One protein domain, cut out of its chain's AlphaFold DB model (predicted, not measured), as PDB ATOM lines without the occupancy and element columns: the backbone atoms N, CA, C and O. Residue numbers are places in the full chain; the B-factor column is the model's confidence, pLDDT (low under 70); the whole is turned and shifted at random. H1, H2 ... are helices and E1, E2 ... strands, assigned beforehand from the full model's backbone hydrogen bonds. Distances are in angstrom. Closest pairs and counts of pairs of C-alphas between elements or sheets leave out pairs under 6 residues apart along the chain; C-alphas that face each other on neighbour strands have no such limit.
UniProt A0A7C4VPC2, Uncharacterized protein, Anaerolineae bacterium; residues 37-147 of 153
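Overview. This is residues 37 to 147 of the 153 residues of an uncharacterized protein of Anaerolineae bacterium (UniProt A0A7C4VPC2). One strongly twisted, antiparallel sheet of six strands, with the long E2 and E3 in its middle, is covered on one face by three helices; no named helix is on its other face. H2 and H3 run side by side along the strands, while H1 crosses slantwise over the end of E3, and residues 88 to 103 loop out past the opposite end of the sheet. The 111 printed residues include three named helices and six named strands, in the order H1 H2 E1 E2 E3 E4 E5 H3 E6, of mixed class. The sheet is branched at E3, and E1 to E5 form a meander, each strand the antiparallel neighbour of the one before. The whole is compact, with a radius of gyration of the C-alphas of 13.3 A and spans of 37 by 26 by 19 A.

Arrangement. Begin at E3, residues 104 to 112. On one side of it is E2, residues 80 to 87, its antiparallel partner in a hairpin, with N 82 and O 109 at 2.8 A. On the other side the pairing is staggered: E4, residues 115 to 118, has N 110 and O 117 at 2.9 A, and E6, residues 143 to 145, has N 106 and O 143 at 2.9 A. E1, residues 68 to 72, is an edge strand antiparallel to E2, with N 70 and O 83 at 2.9 A. E5, residues 121 to 123, is an edge strand antiparallel to E4, with N 118 and O 121 at 2.8 A. These pairs are within hydrogen-bond range. Now look for H1, residues 38 to 48, over E3 at a height of 7.2 A over the sheet; their closest C-alphas are those of Ala 42 and Ala 111, 5.2 A. On the same face, H2, residues 51 to 63, lies over E2 at a height of 9.6 A, and H3, residues 128 to 140, over E4 at 8.7 A. H2 and H3 touch, closest at the C-alphas of Leu 54 and Lys 132, 7.3 A, at a steep tilt of 36 degrees, only just past shallow. In H1, H2 and H3 every O i to N i+4 pair is within hydrogen-bond range.

Along the chain. Find C-alpha 104 at (-49.900, 12.064, -19.719); from there E3 runs 24.0 A to C-alpha 112 at (-61.420, 0.824, -37.455). E2 measures 23.4 A and E1 12.9 A. H1 begins at C-alpha 38, (-63.509, -7.066, -36.817), and measures 15.4 A; H2 measures 17.1 A and H3 18.8 A.

Size, cuts and confidence. The C-alphas of Asn 37 and Asn 92 are the two farthest apart, 40.4 A. The printed part has no cut. The link from E2 to E3, 16 residues, is long. Mean pLDDT of the printed part is 83.1; residues 37, 76, 101 and 146 to 147 are under 70.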
ATOM      1  N   ASN A  37     -64.795 -11.343 -38.042       68.62
ATOM      2  CA  ASN A  37     -64.163 -10.869 -36.806       68.62
ATOM      3  C   ASN A  37     -63.418  -9.541 -37.024       68.62
ATOM      4  O   ASN A  37     -62.330  -9.496 -37.601       68.62
ATOM      5  N   ARG A  38     -64.030  -8.430 -36.595       74.31
ATOM      6  CA  ARG A  38     -63.509  -7.066 -36.817       74.31
ATOM      7  C   ARG A  38     -62.136  -6.845 -36.168       74.31
ATOM      8  O   ARG A  38     -61.292  -6.173 -36.755       74.31
ATOM      9  N   VAL A  39     -61.887  -7.487 -35.027       71.19
ATOM     10  CA  VAL A  39     -60.603  -7.443 -34.306       71.19
ATOM     11  C   VAL A  39     -59.484  -8.115 -35.110       71.19
ATOM     12  O   VAL A  39     -58.355  -7.625 -35.146       71.19
ATOM     13  N   GLU A  40     -59.778  -9.215 -35.810       71.62
ATOM     14  CA  GLU A  40     -58.797  -9.908 -36.659       71.62
ATOM     15  C   GLU A  40     -58.439  -9.088 -37.897       71.62
ATOM     16  O   GLU A  40     -57.265  -9.008 -38.264       71.62
ATOM     17  N   LEU A  41     -59.429  -8.426 -38.500       76.38
ATOM     18  CA  LEU A  41     -59.210  -7.507 -39.614       76.38
ATOM     19  C   LEU A  41     -58.345  -6.312 -39.182       76.38
ATOM     20  O   LEU A  41     -57.359  -5.995 -39.845       76.38
ATOM     21  N   ALA A  42     -58.656  -5.702 -38.038       79.56
ATOM     22  CA  ALA A  42     -57.868  -4.620 -37.455       79.56
ATOM     23  C   ALA A  42     -56.434  -5.067 -37.123       79.56
ATOM     24  O   ALA A  42     -55.465  -4.354 -37.399       79.56
ATOM     25  N   ALA A  43     -56.271  -6.283 -36.594       77.25
ATOM     26  CA  ALA A  43     -54.964  -6.885 -36.358       77.25
ATOM     27  C   ALA A  43     -54.184  -7.108 -37.661       77.25
ATOM     28  O   ALA A  43     -52.978  -6.867 -37.691       77.25
ATOM     29  N   ALA A  44     -54.846  -7.550 -38.734       77.94
ATOM     30  CA  ALA A  44     -54.227  -7.717 -40.046       77.94
ATOM     31  C   ALA A  44     -53.759  -6.371 -40.616       77.94
ATOM     32  O   ALA A  44     -52.594  -6.250 -40.980       77.94
ATOM     33  N   VAL A  45     -54.608  -5.338 -40.583       82.56
ATOM     34  CA  VAL A  45     -54.253  -3.970 -41.002       82.56
ATOM     35  C   VAL A  45     -53.037  -3.457 -40.227       82.56
ATOM     36  O   VAL A  45     -52.062  -3.009 -40.829       82.56
ATOM     37  N   MET A  46     -53.042  -3.592 -38.897       82.50
ATOM     38  CA  MET A  46     -51.920  -3.162 -38.055       82.50
ATOM     39  C   MET A  46     -50.634  -3.965 -38.289       82.50
ATOM     40  O   MET A  46     -49.537  -3.416 -38.149       82.50
ATOM     41  N   ARG A  47     -50.734  -5.245 -38.669       82.69
ATOM     42  CA  ARG A  47     -49.578  -6.060 -39.079       82.69
ATOM     43  C   ARG A  47     -49.019  -5.607 -40.425       82.69
ATOM     44  O   ARG A  47     -47.805  -5.480 -40.528       82.69
ATOM     45  N   THR A  48     -49.869  -5.304 -41.406       79.25
ATOM     46  CA  THR A  48     -49.451  -4.836 -42.742       79.25
ATOM     47  C   THR A  48     -48.570  -3.592 -42.662       79.25
ATOM     48  O   THR A  48     -47.549  -3.502 -43.338       79.25
ATOM     49  N   VAL A  49     -48.914  -2.658 -41.774       82.25
ATOM     50  CA  VAL A  49     -48.142  -1.422 -41.566       82.25
ATOM     51  C   VAL A  49     -47.030  -1.563 -40.522       82.25
ATOM     52  O   VAL A  49     -46.352  -0.589 -40.212       82.25
ATOM     53  N   ASN A  50     -46.816  -2.761 -39.967       84.19
ATOM     54  CA  ASN A  50     -45.858  -3.024 -38.891       84.19
ATOM     55  C   ASN A  50     -46.044  -2.114 -37.658       84.19
ATOM     56  O   ASN A  50     -45.058  -1.741 -37.016       84.19
ATOM     57  N   ALA A  51     -47.289  -1.775 -37.299       84.88
ATOM     58  CA  ALA A  51     -47.603  -0.755 -36.293       84.88
ATOM     59  C   ALA A  51     -46.877  -0.981 -34.961       84.88
ATOM     60  O   ALA A  51     -46.237  -0.078 -34.439       84.88
ATOM     61  N   HIS A  52     -46.892  -2.212 -34.443       86.69
ATOM     62  CA  HIS A  52     -46.223  -2.543 -33.182       86.69
ATOM     63  C   HIS A  52     -44.696  -2.352 -33.248       86.69
ATOM     64  O   HIS A  52     -44.093  -1.805 -32.324       86.69
ATOM     65  N   THR A  53     -44.060  -2.761 -34.350       85.62
ATOM     66  CA  THR A  53     -42.615  -2.586 -34.551       85.62
ATOM     67  C   THR A  53     -42.256  -1.111 -34.692       85.62
ATOM     68  O   THR A  53     -41.273  -0.665 -34.102       85.62
ATOM     69  N   LEU A  54     -43.051  -0.343 -35.440       87.00
ATOM     70  CA  LEU A  54     -42.839   1.093 -35.607       87.00
ATOM     71  C   LEU A  54     -43.041   1.847 -34.290       87.00
ATOM     72  O   LEU A  54     -42.203   2.672 -33.953       87.00
ATOM     73  N   MET A  55     -44.053   1.492 -33.496       88.19
ATOM     74  CA  MET A  55     -44.283   2.069 -32.168       88.19
ATOM     75  C   MET A  55     -43.137   1.776 -31.194       88.19
ATOM     76  O   MET A  55     -42.702   2.669 -30.470       88.19
ATOM     77  N   ARG A  56     -42.575   0.558 -31.208       86.75
ATOM     78  CA  ARG A  56     -41.378   0.239 -30.409       86.75
ATOM     79  C   ARG A  56     -40.150   1.018 -30.859       86.75
ATOM     80  O   ARG A  56     -39.402   1.511 -30.023       86.75
ATOM     81  N   ARG A  57     -39.938   1.152 -32.170       85.81
ATOM     82  CA  ARG A  57     -38.841   1.969 -32.706       85.81
ATOM     83  C   ARG A  57     -39.012   3.437 -32.337       85.81
ATOM     84  O   ARG A  57     -38.036   4.061 -31.947       85.81
ATOM     85  N   LEU A  58     -40.237   3.951 -32.397       86.69
ATOM     86  CA  LEU A  58     -40.587   5.307 -31.984       86.69
ATOM     87  C   LEU A  58     -40.287   5.531 -30.498       86.69
ATOM     88  O   LEU A  58     -39.629   6.506 -30.155       86.69
ATOM     89  N   GLN A  59     -40.695   4.604 -29.626       89.06
ATOM     90  CA  GLN A  59     -40.377   4.642 -28.197       89.06
ATOM     91  C   GLN A  59     -38.861   4.668 -27.954       89.06
ATOM     92  O   GLN A  59     -38.371   5.478 -27.169       89.06
ATOM     93  N   SER A  60     -38.107   3.794 -28.622       87.06
ATOM     94  CA  SER A  60     -36.650   3.760 -28.482       87.06
ATOM     95  C   SER A  60     -35.991   5.041 -28.992       87.06
ATOM     96  O   SER A  60     -35.127   5.579 -28.307       87.06
ATOM     97  N   ALA A  61     -36.410   5.543 -30.157       84.56
ATOM     98  CA  ALA A  61     -35.809   6.706 -30.804       84.56
ATOM     99  C   ALA A  61     -36.150   8.029 -30.103       84.56
ATOM    100  O   ALA A  61     -35.269   8.860 -29.914       84.56
ATOM    101  N   LEU A  62     -37.410   8.230 -29.710       80.06
ATOM    102  CA  LEU A  62     -37.857   9.491 -29.113       80.06
ATOM    103  C   LEU A  62     -37.669   9.529 -27.601       80.06
ATOM    104  O   LEU A  62     -37.316  10.566 -27.053       80.06
ATOM    105  N   LEU A  63     -37.920   8.416 -26.915       84.56
ATOM    106  CA  LEU A  63     -38.002   8.393 -25.453       84.56
ATOM    107  C   LEU A  63     -36.811   7.666 -24.813       84.56
ATOM    108  O   LEU A  63     -36.812   7.427 -23.605       84.56
ATOM    109  N   GLY A  64     -35.818   7.241 -25.605       81.56
ATOM    110  CA  GLY A  64     -34.716   6.403 -25.125       81.56
ATOM    111  C   GLY A  64     -35.207   5.089 -24.505       81.56
ATOM    112  O   GLY A  64     -34.605   4.582 -23.561       81.56
ATOM    113  N   GLY A  65     -36.361   4.583 -24.959       80.06
ATOM    114  CA  GLY A  65     -37.016   3.397 -24.402       80.06
ATOM    115  C   GLY A  65     -37.887   3.656 -23.165       80.06
ATOM    116  O   GLY A  65     -38.534   2.729 -22.676       80.06
ATOM    117  N   LYS A  66     -37.959   4.891 -22.655       82.50
ATOM    118  CA  LYS A  66     -38.851   5.257 -21.541       82.50
ATOM    119  C   LYS A  66     -40.300   5.386 -22.036       82.50
ATOM    120  O   LYS A  66     -40.539   5.613 -23.214       82.50
ATOM    121  N   GLY A  67     -41.278   5.196 -21.152       85.50
ATOM    122  CA  GLY A  67     -42.700   5.123 -21.527       85.50
ATOM    123  C   GLY A  67     -43.265   3.701 -21.487       85.50
ATOM    124  O   GLY A  67     -42.550   2.743 -21.187       85.50
ATOM    125  N   ILE A  68     -44.568   3.571 -21.735       89.19
ATOM    126  CA  ILE A  68     -45.304   2.299 -21.762       89.19
ATOM    127  C   ILE A  68     -45.999   2.175 -23.113       89.19
ATOM    128  O   ILE A  68     -46.599   3.137 -23.585       89.19
ATOM    129  N   ILE A  69     -45.917   0.994 -23.725       89.19
ATOM    130  CA  ILE A  69     -46.748   0.630 -24.871       89.19
ATOM    131  C   ILE A  69     -47.812  -0.338 -24.375       89.19
ATOM    132  O   ILE A  69     -47.472  -1.437 -23.936       89.19
ATOM    133  N   ASP A  70     -49.070   0.056 -24.518       87.12
ATOM    134  CA  ASP A  70     -50.227  -0.793 -24.254       87.12
ATOM    135  C   ASP A  70     -50.936  -1.147 -25.561       87.12
ATOM    136  O   ASP A  70     -50.959  -0.369 -26.519       87.12
ATOM    137  N   VAL A  71     -51.517  -2.344 -25.606       86.50
ATOM    138  CA  VAL A  71     -52.292  -2.834 -26.748       86.50
ATOM    139  C   VAL A  71     -53.666  -3.237 -26.243       86.50
ATOM    140  O   VAL A  71     -53.767  -4.054 -25.331       86.50
ATOM    141  N   PHE A  72     -54.712  -2.689 -26.850       84.31
ATOM    142  CA  PHE A  72     -56.095  -3.002 -26.518       84.31
ATOM    143  C   PHE A  72     -56.795  -3.588 -27.742       84.31
ATOM    144  O   PHE A  72     -56.700  -3.043 -28.844       84.31
ATOM    145  N   ASP A  73     -57.506  -4.697 -27.541       73.81
ATOM    146  CA  ASP A  73     -58.267  -5.354 -28.605       73.81
ATOM    147  C   ASP A  73     -59.590  -4.639 -28.911       73.81
ATOM    148  O   ASP A  73     -60.129  -4.823 -29.987       73.81
ATOM    149  N   SER A  74     -60.100  -3.783 -28.021       76.38
ATOM    150  CA  SER A  74     -61.160  -2.820 -28.339       76.38
ATOM    151  C   SER A  74     -61.169  -1.690 -27.310       76.38
ATOM    152  O   SER A  74     -61.172  -1.958 -26.107       76.38
ATOM    153  N   LYS A  75     -61.105  -0.434 -27.768       77.38
ATOM    154  CA  LYS A  75     -61.097   0.770 -26.916       77.38
ATOM    155  C   LYS A  75     -61.339   2.026 -27.761       77.38
ATOM    156  O   LYS A  75     -60.837   2.076 -28.877       77.38
ATOM    157  N   ASP A  76     -62.047   3.029 -27.236       66.44
ATOM    158  CA  ASP A  76     -62.209   4.360 -27.860       66.44
ATOM    159  C   ASP A  76     -62.642   4.293 -29.348       66.44
ATOM    160  O   ASP A  76     -62.023   4.876 -30.241       66.44
ATOM    161  N   ASP A  77     -63.675   3.491 -29.631       80.88
ATOM    162  CA  ASP A  77     -64.222   3.184 -30.969       80.88
ATOM    163  C   ASP A  77     -63.275   2.447 -31.937       80.88
ATOM    164  O   ASP A  77     -63.607   2.238 -33.107       80.88
ATOM    165  N   TYR A  78     -62.094   2.028 -31.480       84.69
ATOM    166  CA  TYR A  78     -61.168   1.204 -32.252       84.69
ATOM    167  C   TYR A  78     -61.479  -0.288 -32.129       84.69
ATOM    168  O   TYR A  78     -61.705  -0.814 -31.037       84.69
ATOM    169  N   ASP A  79     -61.401  -0.983 -33.268       86.12
ATOM    170  CA  ASP A  79     -61.457  -2.448 -33.346       86.12
ATOM    171  C   ASP A  79     -60.138  -3.087 -32.876       86.12
ATOM    172  O   ASP A  79     -60.094  -4.289 -32.649       86.12
ATOM    173  N   ARG A  80     -59.051  -2.302 -32.801       85.06
ATOM    174  CA  ARG A  80     -57.794  -2.598 -32.096       85.06
ATOM    175  C   ARG A  80     -56.941  -1.329 -32.034       85.06
ATOM    176  O   ARG A  80     -56.896  -0.586 -33.013       85.06
ATOM    177  N   ILE A  81     -56.217  -1.102 -30.940       90.00
ATOM    178  CA  ILE A  81     -55.367   0.084 -30.755       90.00
ATOM    179  C   ILE A  81     -54.064  -0.253 -30.023       90.00
ATOM    180  O   ILE A  81     -54.028  -1.097 -29.129       90.00
ATOM    181  N   ILE A  82     -52.979   0.403 -30.425       90.75
ATOM    182  CA  ILE A  82     -51.681   0.412 -29.750       90.75
ATOM    183  C   ILE A  82     -51.445   1.840 -29.271       90.75
ATOM    184  O   ILE A  82     -51.502   2.771 -30.069       90.75
ATOM    185  N   THR A  83     -51.159   2.028 -27.991       90.12
ATOM    186  CA  THR A  83     -50.930   3.353 -27.414       90.12
ATOM    187  C   THR A  83     -49.555   3.401 -26.769       90.12
ATOM    188  O   THR A  83     -49.243   2.577 -25.917       90.12
ATOM    189  N   LEU A  84     -48.737   4.374 -27.165       91.31
ATOM    190  CA  LEU A  84     -47.507   4.744 -26.470       91.31
ATOM    191  C   LEU A  84     -47.832   5.883 -25.505       91.31
ATOM    192  O   LEU A  84     -48.367   6.895 -25.942       91.31
ATOM    193  N   VAL A  85     -47.496   5.727 -24.226       90.75
ATOM    194  CA  VAL A  85     -47.786   6.695 -23.159       90.75
ATOM    195  C   VAL A  85     -46.511   7.046 -22.395       90.75
ATOM    196  O   VAL A  85     -45.717   6.168 -22.045       90.75
ATOM    197  N   TRP A  86     -46.321   8.329 -22.088       91.19
ATOM    198  CA  TRP A  86     -45.230   8.818 -21.243       91.19
ATOM    199  C   TRP A  86     -45.653  10.044 -20.427       91.19
ATOM    200  O   TRP A  86     -46.725  10.616 -20.621       91.19
ATOM    201  N   GLN A  87     -44.799  10.431 -19.480       87.56
ATOM    202  CA  GLN A  87     -44.941  11.665 -18.708       87.56
ATOM    203  C   GLN A  87     -43.765  12.603 -18.980       87.56
ATOM    204  O   GLN A  87     -42.620  12.151 -19.064       87.56
ATOM    205  N   GLY A  88     -44.059  13.903 -19.053       80.56
ATOM    206  CA  GLY A  88     -43.075  14.958 -19.303       80.56
ATOM    207  C   GLY A  88     -42.766  15.190 -20.792       80.56
ATOM    208  O   GLY A  88     -43.332  14.525 -21.658       80.56
ATOM    209  N   PRO A  89     -41.902  16.168 -21.117       82.12
ATOM    210  CA  PRO A  89     -41.456  16.402 -22.489       82.12
ATOM    211  C   PRO A  89     -40.627  15.215 -22.992       82.12
ATOM    212  O   PRO A  89     -40.015  14.513 -22.194       82.12
ATOM    213  N   ILE A  90     -40.553  15.037 -24.312       82.62
ATOM    214  CA  ILE A  90     -39.832  13.926 -24.960       82.62
ATOM    215  C   ILE A  90     -38.389  13.784 -24.427       82.62
ATOM    216  O   ILE A  90     -37.972  12.686 -24.070       82.62
ATOM    217  N   SER A  91     -37.662  14.897 -24.265       77.00
ATOM    218  CA  SER A  91     -36.274  14.918 -23.769       77.00
ATOM    219  C   SER A  91     -36.101  14.438 -22.324       77.00
ATOM    220  O   SER A  91     -35.049  13.909 -21.976       77.00
ATOM    221  N   ASN A  92     -37.132  14.585 -21.490       78.19
ATOM    222  CA  ASN A  92     -37.144  14.147 -20.092       78.19
ATOM    223  C   ASN A  92     -38.266  13.134 -19.846       78.19
ATOM    224  O   ASN A  92     -38.821  13.066 -18.745       78.19
ATOM    225  N   ALA A  93     -38.613  12.356 -20.876       83.75
ATOM    226  CA  ALA A  93     -39.681  11.383 -20.788       83.75
ATOM    227  C   ALA A  93     -39.357  10.368 -19.694       83.75
ATOM    228  O   ALA A  93     -38.226   9.896 -19.560       83.75
ATOM    229  N   ARG A  94     -40.361  10.010 -18.902       84.69
ATOM    230  CA  ARG A  94     -40.257   8.956 -17.892       84.69
ATOM    231  C   ARG A  94     -41.416   7.983 -18.021       84.69
ATOM    232  O   ARG A  94     -42.431   8.278 -18.657       84.69
ATOM    233  N   LYS A  95     -41.249   6.805 -17.418       83.94
ATOM    234  CA  LYS A  95     -42.318   5.812 -17.343       83.94
ATOM    235  C   LYS A  95     -43.521   6.435 -16.606       83.94
ATOM    236  O   LYS A  95     -43.308   6.963 -15.515       83.94
ATOM    237  N   PRO A  96     -44.737   6.388 -17.179       82.62
ATOM    238  CA  PRO A  96     -45.956   6.838 -16.518       82.62
ATOM    239  C   PRO A  96     -46.099   6.204 -15.133       82.62
ATOM    240  O   PRO A  96     -46.111   4.975 -15.025       82.62
ATOM    241  N   ASN A  97     -46.213   7.025 -14.087       81.69
ATOM    242  CA  ASN A  97     -46.645   6.546 -12.777       81.69
ATOM    243  C   ASN A  97     -48.183   6.601 -12.722       81.69
ATOM    244  O   ASN A  97     -48.727   7.695 -12.876       81.69
ATOM    245  N   PRO A  98     -48.896   5.475 -12.522       75.31
ATOM    246  CA  PRO A  98     -50.358   5.462 -12.457       75.31
ATOM    247  C   PRO A  98     -50.950   6.276 -11.295       75.31
ATOM    248  O   PRO A  98     -52.125   6.625 -11.376       75.31
ATOM    249  N   GLU A  99     -50.164   6.568 -10.255       77.44
ATOM    250  CA  GLU A  99     -50.586   7.305  -9.053       77.44
ATOM    251  C   GLU A  99     -50.333   8.820  -9.141       77.44
ATOM    252  O   GLU A  99     -50.862   9.581  -8.334       77.44
ATOM    253  N   ASP A 100     -49.537   9.269 -10.118       71.44
ATOM    254  CA  ASP A 100     -49.222  10.683 -10.348       71.44
ATOM    255  C   ASP A 100     -50.083  11.208 -11.516       71.44
ATOM    256  O   ASP A 100     -49.778  10.898 -12.671       71.44
ATOM    257  N   PRO A 101     -51.142  12.000 -11.253       64.00
ATOM    258  CA  PRO A 101     -52.112  12.455 -12.252       64.00
ATOM    259  C   PRO A 101     -51.598  13.601 -13.143       64.00
ATOM    260  O   PRO A 101     -52.393  14.328 -13.743       64.00
ATOM    261  N   THR A 102     -50.282  13.804 -13.225       70.56
ATOM    262  CA  THR A 102     -49.669  14.741 -14.179       70.56
ATOM    263  C   THR A 102     -50.114  14.476 -15.622       70.56
ATOM    264  O   THR A 102     -50.583  13.391 -15.964       70.56
ATOM    265  N   GLU A 103     -49.984  15.489 -16.490       71.62
ATOM    266  CA  GLU A 103     -50.379  15.389 -17.902       71.62
ATOM    267  C   GLU A 103     -49.653  14.225 -18.596       71.62
ATOM    268  O   GLU A 103     -48.450  14.299 -18.875       71.62
ATOM    269  N   TYR A 104     -50.395  13.155 -18.893       85.38
ATOM    270  CA  TYR A 104     -49.900  12.064 -19.719       85.38
ATOM    271  C   TYR A 104     -49.931  12.499 -21.176       85.38
ATOM    272  O   TYR A 104     -50.940  13.012 -21.672       85.38
ATOM    273  N   GLN A 105     -48.822  12.252 -21.856       88.12
ATOM    274  CA  GLN A 105     -48.733  12.378 -23.297       88.12
ATOM    275  C   GLN A 105     -48.878  11.000 -23.923       88.12
ATOM    276  O   GLN A 105     -48.372  10.011 -23.379       88.12
ATOM    277  N   TYR A 106     -49.584  10.932 -25.047       89.31
ATOM    278  CA  TYR A 106     -49.786   9.681 -25.755       89.31
ATOM    279  C   TYR A 106     -49.762   9.833 -27.273       89.31
ATOM    280  O   TYR A 106     -50.073  10.883 -27.839       89.31
ATOM    281  N   ILE A 107     -49.414   8.728 -27.924       90.88
ATOM    282  CA  ILE A 107     -49.630   8.499 -29.350       90.88
ATOM    283  C   ILE A 107     -50.416   7.200 -29.472       90.88
ATOM    284  O   ILE A 107     -49.948   6.146 -29.033       90.88
ATOM    285  N   SER A 108     -51.612   7.266 -30.040       91.62
ATOM    286  CA  SER A 108     -52.433   6.103 -30.353       91.62
ATOM    287  C   SER A 108     -52.343   5.775 -31.835       91.62
ATOM    288  O   SER A 108     -52.454   6.653 -32.679       91.62
ATOM    289  N   VAL A 109     -52.177   4.495 -32.150       91.62
ATOM    290  CA  VAL A 109     -52.328   3.937 -33.493       91.62
ATOM    291  C   VAL A 109     -53.445   2.914 -33.425       91.62
ATOM    292  O   VAL A 109     -53.295   1.875 -32.781       91.62
ATOM    293  N   GLY A 110     -54.574   3.218 -34.047       90.88
ATOM    294  CA  GLY A 110     -55.768   2.388 -33.997       90.88
ATOM    295  C   GLY A 110     -56.261   2.011 -35.382       90.88
ATOM    296  O   GLY A 110     -56.032   2.726 -36.353       90.88
ATOM    297  N   ALA A 111     -56.954   0.884 -35.486       88.44
ATOM    298  CA  ALA A 111     -57.658   0.493 -36.699       88.44
ATOM    299  C   ALA A 111     -59.170   0.427 -36.443       88.44
ATOM    300  O   ALA A 111     -59.615  -0.072 -35.406       88.44
ATOM    301  N   ARG A 112     -59.952   0.942 -37.399       88.69
ATOM    302  CA  ARG A 112     -61.420   0.824 -37.455       88.69
ATOM    303  C   ARG A 112     -61.788   0.222 -38.808       88.69
ATOM    304  O   ARG A 112     -61.591   0.842 -39.855       88.69
ATOM    305  N   GLY A 113     -62.270  -1.016 -38.815       82.69
ATOM    306  CA  GLY A 113     -62.491  -1.794 -40.030       82.69
ATOM    307  C   GLY A 113     -61.214  -1.927 -40.869       82.69
ATOM    308  O   GLY A 113     -60.222  -2.494 -40.422       82.69
ATOM    309  N   LYS A 114     -61.246  -1.404 -42.101       81.50
ATOM    310  CA  LYS A 114     -60.105  -1.402 -43.040       81.50
ATOM    311  C   LYS A 114     -59.294  -0.101 -43.012       81.50
ATOM    312  O   LYS A 114     -58.486   0.117 -43.903       81.50
ATOM    313  N   LYS A 115     -59.537   0.778 -42.042       87.44
ATOM    314  CA  LYS A 115     -58.898   2.093 -41.949       87.44
ATOM    315  C   LYS A 115     -57.967   2.149 -40.748       87.44
ATOM    316  O   LYS A 115     -58.247   1.536 -39.717       87.44
ATOM    317  N   LEU A 116     -56.874   2.887 -40.895       90.25
ATOM    318  CA  LEU A 116     -55.872   3.112 -39.860       90.25
ATOM    319  C   LEU A 116     -55.935   4.572 -39.417       90.25
ATOM    320  O   LEU A 116     -56.143   5.455 -40.241       90.25
ATOM    321  N   TYR A 117     -55.725   4.814 -38.132       91.56
ATOM    322  CA  TYR A 117     -55.751   6.134 -37.524       91.56
ATOM    323  C   TYR A 117     -54.546   6.312 -36.604       91.56
ATOM    324  O   TYR A 117     -54.125   5.361 -35.940       91.56
ATOM    325  N   VAL A 118     -54.032   7.537 -36.527       90.69
ATOM    326  CA  VAL A 118     -53.048   7.969 -35.531       90.69
ATOM    327  C   VAL A 118     -53.609   9.185 -34.805       90.69
ATOM    328  O   VAL A 118     -53.928  10.169 -35.462       90.69
ATOM    329  N   ASN A 119     -53.759   9.132 -33.478       89.50
ATOM    330  CA  ASN A 119     -54.401  10.199 -32.689       89.50
ATOM    331  C   ASN A 119     -55.722  10.696 -33.325       89.50
ATOM    332  O   ASN A 119     -55.913  11.893 -33.516       89.50
ATOM    333  N   ASP A 120     -56.597   9.761 -33.717       86.50
ATOM    334  CA  ASP A 120     -57.883  10.012 -34.394       86.50
ATOM    335  C   ASP A 120     -57.807  10.597 -35.818       86.50
ATOM    336  O   ASP A 120     -58.839  10.776 -36.466       86.50
ATOM    337  N   GLN A 121     -56.609  10.808 -36.368       87.88
ATOM    338  CA  GLN A 121     -56.416  11.210 -37.761       87.88
ATOM    339  C   GLN A 121     -56.256   9.990 -38.667       87.88
ATOM    340  O   GLN A 121     -55.402   9.140 -38.427       87.88
ATOM    341  N   GLU A 122     -57.081   9.894 -39.714       90.44
ATOM    342  CA  GLU A 122     -57.030   8.782 -40.668       90.44
ATOM    343  C   GLU A 122     -55.731   8.818 -41.485       90.44
ATOM    344  O   GLU A 122     -55.400   9.822 -42.116       90.44
ATOM    345  N   VAL A 123     -55.016   7.694 -41.516       88.31
ATOM    346  CA  VAL A 123     -53.870   7.494 -42.402       88.31
ATOM    347  C   VAL A 123     -54.408   7.050 -43.757       88.31
ATOM    348  O   VAL A 123     -54.913   5.938 -43.911       88.31
ATOM    349  N   THR A 124     -54.290   7.924 -44.753       83.31
ATOM    350  CA  THR A 124     -54.851   7.744 -46.102       83.31
ATOM    351  C   THR A 124     -54.282   6.556 -46.874       83.31
ATOM    352  O   THR A 124     -54.909   6.090 -47.822       83.31
ATOM    353  N   SER A 125     -53.117   6.039 -46.481       84.62
ATOM    354  CA  SER A 125     -52.488   4.880 -47.111       84.62
ATOM    355  C   SER A 125     -52.058   3.851 -46.070       84.62
ATOM    356  O   SER A 125     -51.418   4.179 -45.074       84.62
ATOM    357  N   LEU A 126     -52.381   2.580 -46.307       84.06
ATOM    358  CA  LEU A 126     -52.010   1.468 -45.427       84.06
ATOM    359  C   LEU A 126     -50.598   0.956 -45.734       84.06
ATOM    360  O   LEU A 126     -50.390  -0.236 -45.962       84.06
ATOM    361  N   THR A 127     -49.624   1.862 -45.742       84.00
ATOM    362  CA  THR A 127     -48.208   1.530 -45.917       84.00
ATOM    363  C   THR A 127     -47.416   1.828 -44.646       84.00
ATOM    364  O   THR A 127     -47.769   2.737 -43.886       84.00
ATOM    365  N   PRO A 128     -46.317   1.095 -44.394       84.12
ATOM    366  CA  PRO A 128     -45.409   1.418 -43.299       84.12
ATOM    367  C   PRO A 128     -44.884   2.862 -43.361       84.12
ATOM    368  O   PRO A 128     -44.661   3.476 -42.325       84.12
ATOM    369  N   GLU A 129     -44.680   3.413 -44.557       84.19
ATOM    370  CA  GLU A 129     -44.172   4.770 -44.792       84.19
ATOM    371  C   GLU A 129     -45.194   5.838 -44.399       84.19
ATOM    372  O   GLU A 129     -44.846   6.777 -43.687       84.19
ATOM    373  N   ALA A 130     -46.462   5.663 -44.780       85.69
ATOM    374  CA  ALA A 130     -47.526   6.581 -44.386       85.69
ATOM    375  C   ALA A 130     -47.718   6.593 -42.862       85.69
ATOM    376  O   ALA A 130     -47.858   7.659 -42.262       85.69
ATOM    377  N   LEU A 131     -47.620   5.423 -42.218       88.44
ATOM    378  CA  LEU A 131     -47.646   5.348 -40.759       88.44
ATOM    379  C   LEU A 131     -46.425   6.036 -40.124       88.44
ATOM    380  O   LEU A 131     -46.583   6.721 -39.122       88.44
ATOM    381  N   LYS A 132     -45.217   5.922 -40.691       86.69
ATOM    382  CA  LYS A 132     -44.037   6.647 -40.173       86.69
ATOM    383  C   LYS A 132     -44.237   8.158 -40.203       86.69
ATOM    384  O   LYS A 132     -43.947   8.809 -39.204       86.69
ATOM    385  N   ILE A 133     -44.740   8.701 -41.314       86.56
ATOM    386  CA  ILE A 133     -45.015  10.139 -41.448       86.56
ATOM    387  C   ILE A 133     -46.027  10.571 -40.382       86.56
ATOM    388  O   ILE A 133     -45.734  11.473 -39.599       86.56
ATOM    389  N   ALA A 134     -47.147   9.850 -40.269       87.69
ATOM    390  CA  ALA A 134     -48.178  10.137 -39.276       87.69
ATOM    391  C   ALA A 134     -47.649  10.055 -37.830       87.69
ATOM    392  O   ALA A 134     -47.998  10.878 -36.989       87.69
ATOM    393  N   LEU A 135     -46.759   9.102 -37.527       87.75
ATOM    394  CA  LEU A 135     -46.123   8.986 -36.211       87.75
ATOM    395  C   LEU A 135     -45.168  10.147 -35.906       87.75
ATOM    396  O   LEU A 135     -45.112  10.599 -34.763       87.75
ATOM    397  N   VAL A 136     -44.423  10.641 -36.899       86.38
ATOM    398  CA  VAL A 136     -43.552  11.818 -36.737       86.38
ATOM    399  C   VAL A 136     -44.386  13.070 -36.475       86.38
ATOM    400  O   VAL A 136     -44.028  13.879 -35.620       86.38
ATOM    401  N   GLU A 137     -45.511  13.232 -37.167       86.19
ATOM    402  CA  GLU A 137     -46.435  14.343 -36.923       86.19
ATOM    403  C   GLU A 137     -47.087  14.244 -35.539       86.19
ATOM    404  O   GLU A 137     -47.082  15.221 -34.786       86.19
ATOM    405  N   ALA A 138     -47.537  13.050 -35.149       86.62
ATOM    406  CA  ALA A 138     -48.084  12.791 -33.820       86.62
ATOM    407  C   ALA A 138     -47.053  13.003 -32.698       86.62
ATOM    408  O   ALA A 138     -47.417  13.400 -31.597       86.62
ATOM    409  N   ALA A 139     -45.762  12.790 -32.960       85.62
ATOM    410  CA  ALA A 139     -44.700  13.085 -32.002       85.62
ATOM    411  C   ALA A 139     -44.464  14.589 -31.802       85.62
ATOM    412  O   ALA A 139     -44.081  15.002 -30.708       85.62
ATOM    413  N   LYS A 140     -44.702  15.415 -32.828       84.50
ATOM    414  CA  LYS A 140     -44.628  16.881 -32.700       84.50
ATOM    415  C   LYS A 140     -45.779  17.424 -31.857       84.50
ATOM    416  O   LYS A 140     -45.577  18.363 -31.095       84.50
ATOM    417  N   ASN A 141     -46.960  16.819 -31.983       83.75
ATOM    418  CA  ASN A 141     -48.168  17.190 -31.252       83.75
ATOM    419  C   ASN A 141     -48.800  15.952 -30.594       83.75
ATOM    420  O   ASN A 141     -49.810  15.439 -31.088       83.75
ATOM    421  N   PRO A 142     -48.208  15.446 -29.495       85.12
ATOM    422  CA  PRO A 142     -48.744  14.279 -28.819       85.12
ATOM    423  C   PRO A 142     -50.092  14.609 -28.180       85.12
ATOM    424  O   PRO A 142     -50.313  15.721 -27.688       85.12
ATOM    425  N   GLY A 143     -50.989  13.624 -28.155       81.56
ATOM    426  CA  GLY A 143     -52.249  13.748 -27.436       81.56
ATOM    427  C   GLY A 143     -51.977  13.988 -25.953       81.56
ATOM    428  O   GLY A 143     -51.021  13.448 -25.395       81.56
ATOM    429  N   LYS A 144     -52.811  14.804 -25.306       80.75
ATOM    430  CA  LYS A 144     -52.733  15.073 -23.867       80.75
ATOM    431  C   LYS A 144     -54.024  14.651 -23.197       80.75
ATOM    432  O   LYS A 144     -55.089  15.152 -23.540       80.75
ATOM    433  N   VAL A 145     -53.921  13.771 -22.210       70.12
ATOM    434  CA  VAL A 145     -55.047  13.427 -21.338       70.12
ATOM    435  C   VAL A 145     -54.667  13.816 -19.920       70.12
ATOM    436  O   VAL A 145     -53.707  13.299 -19.344       70.12
ATOM    437  N   LYS A 146     -55.453  14.725 -19.336       56.25
ATOM    438  CA  LYS A 146     -55.516  14.843 -17.882       56.25
ATOM    439  C   LYS A 146     -56.289  13.630 -17.402       56.25
ATOM    440  O   LYS A 146     -57.465  13.478 -17.725       56.25
ATOM    441  N   ARG A 147     -55.623  12.732 -16.679       51.16
ATOM    442  CA  ARG A 147     -56.333  11.658 -15.993       51.16
ATOM    443  C   ARG A 147     -57.051  12.337 -14.835       51.16
ATOM    444  O   ARG A 147     -56.442  12.593 -13.802       51.16
TER     445      ARG A 147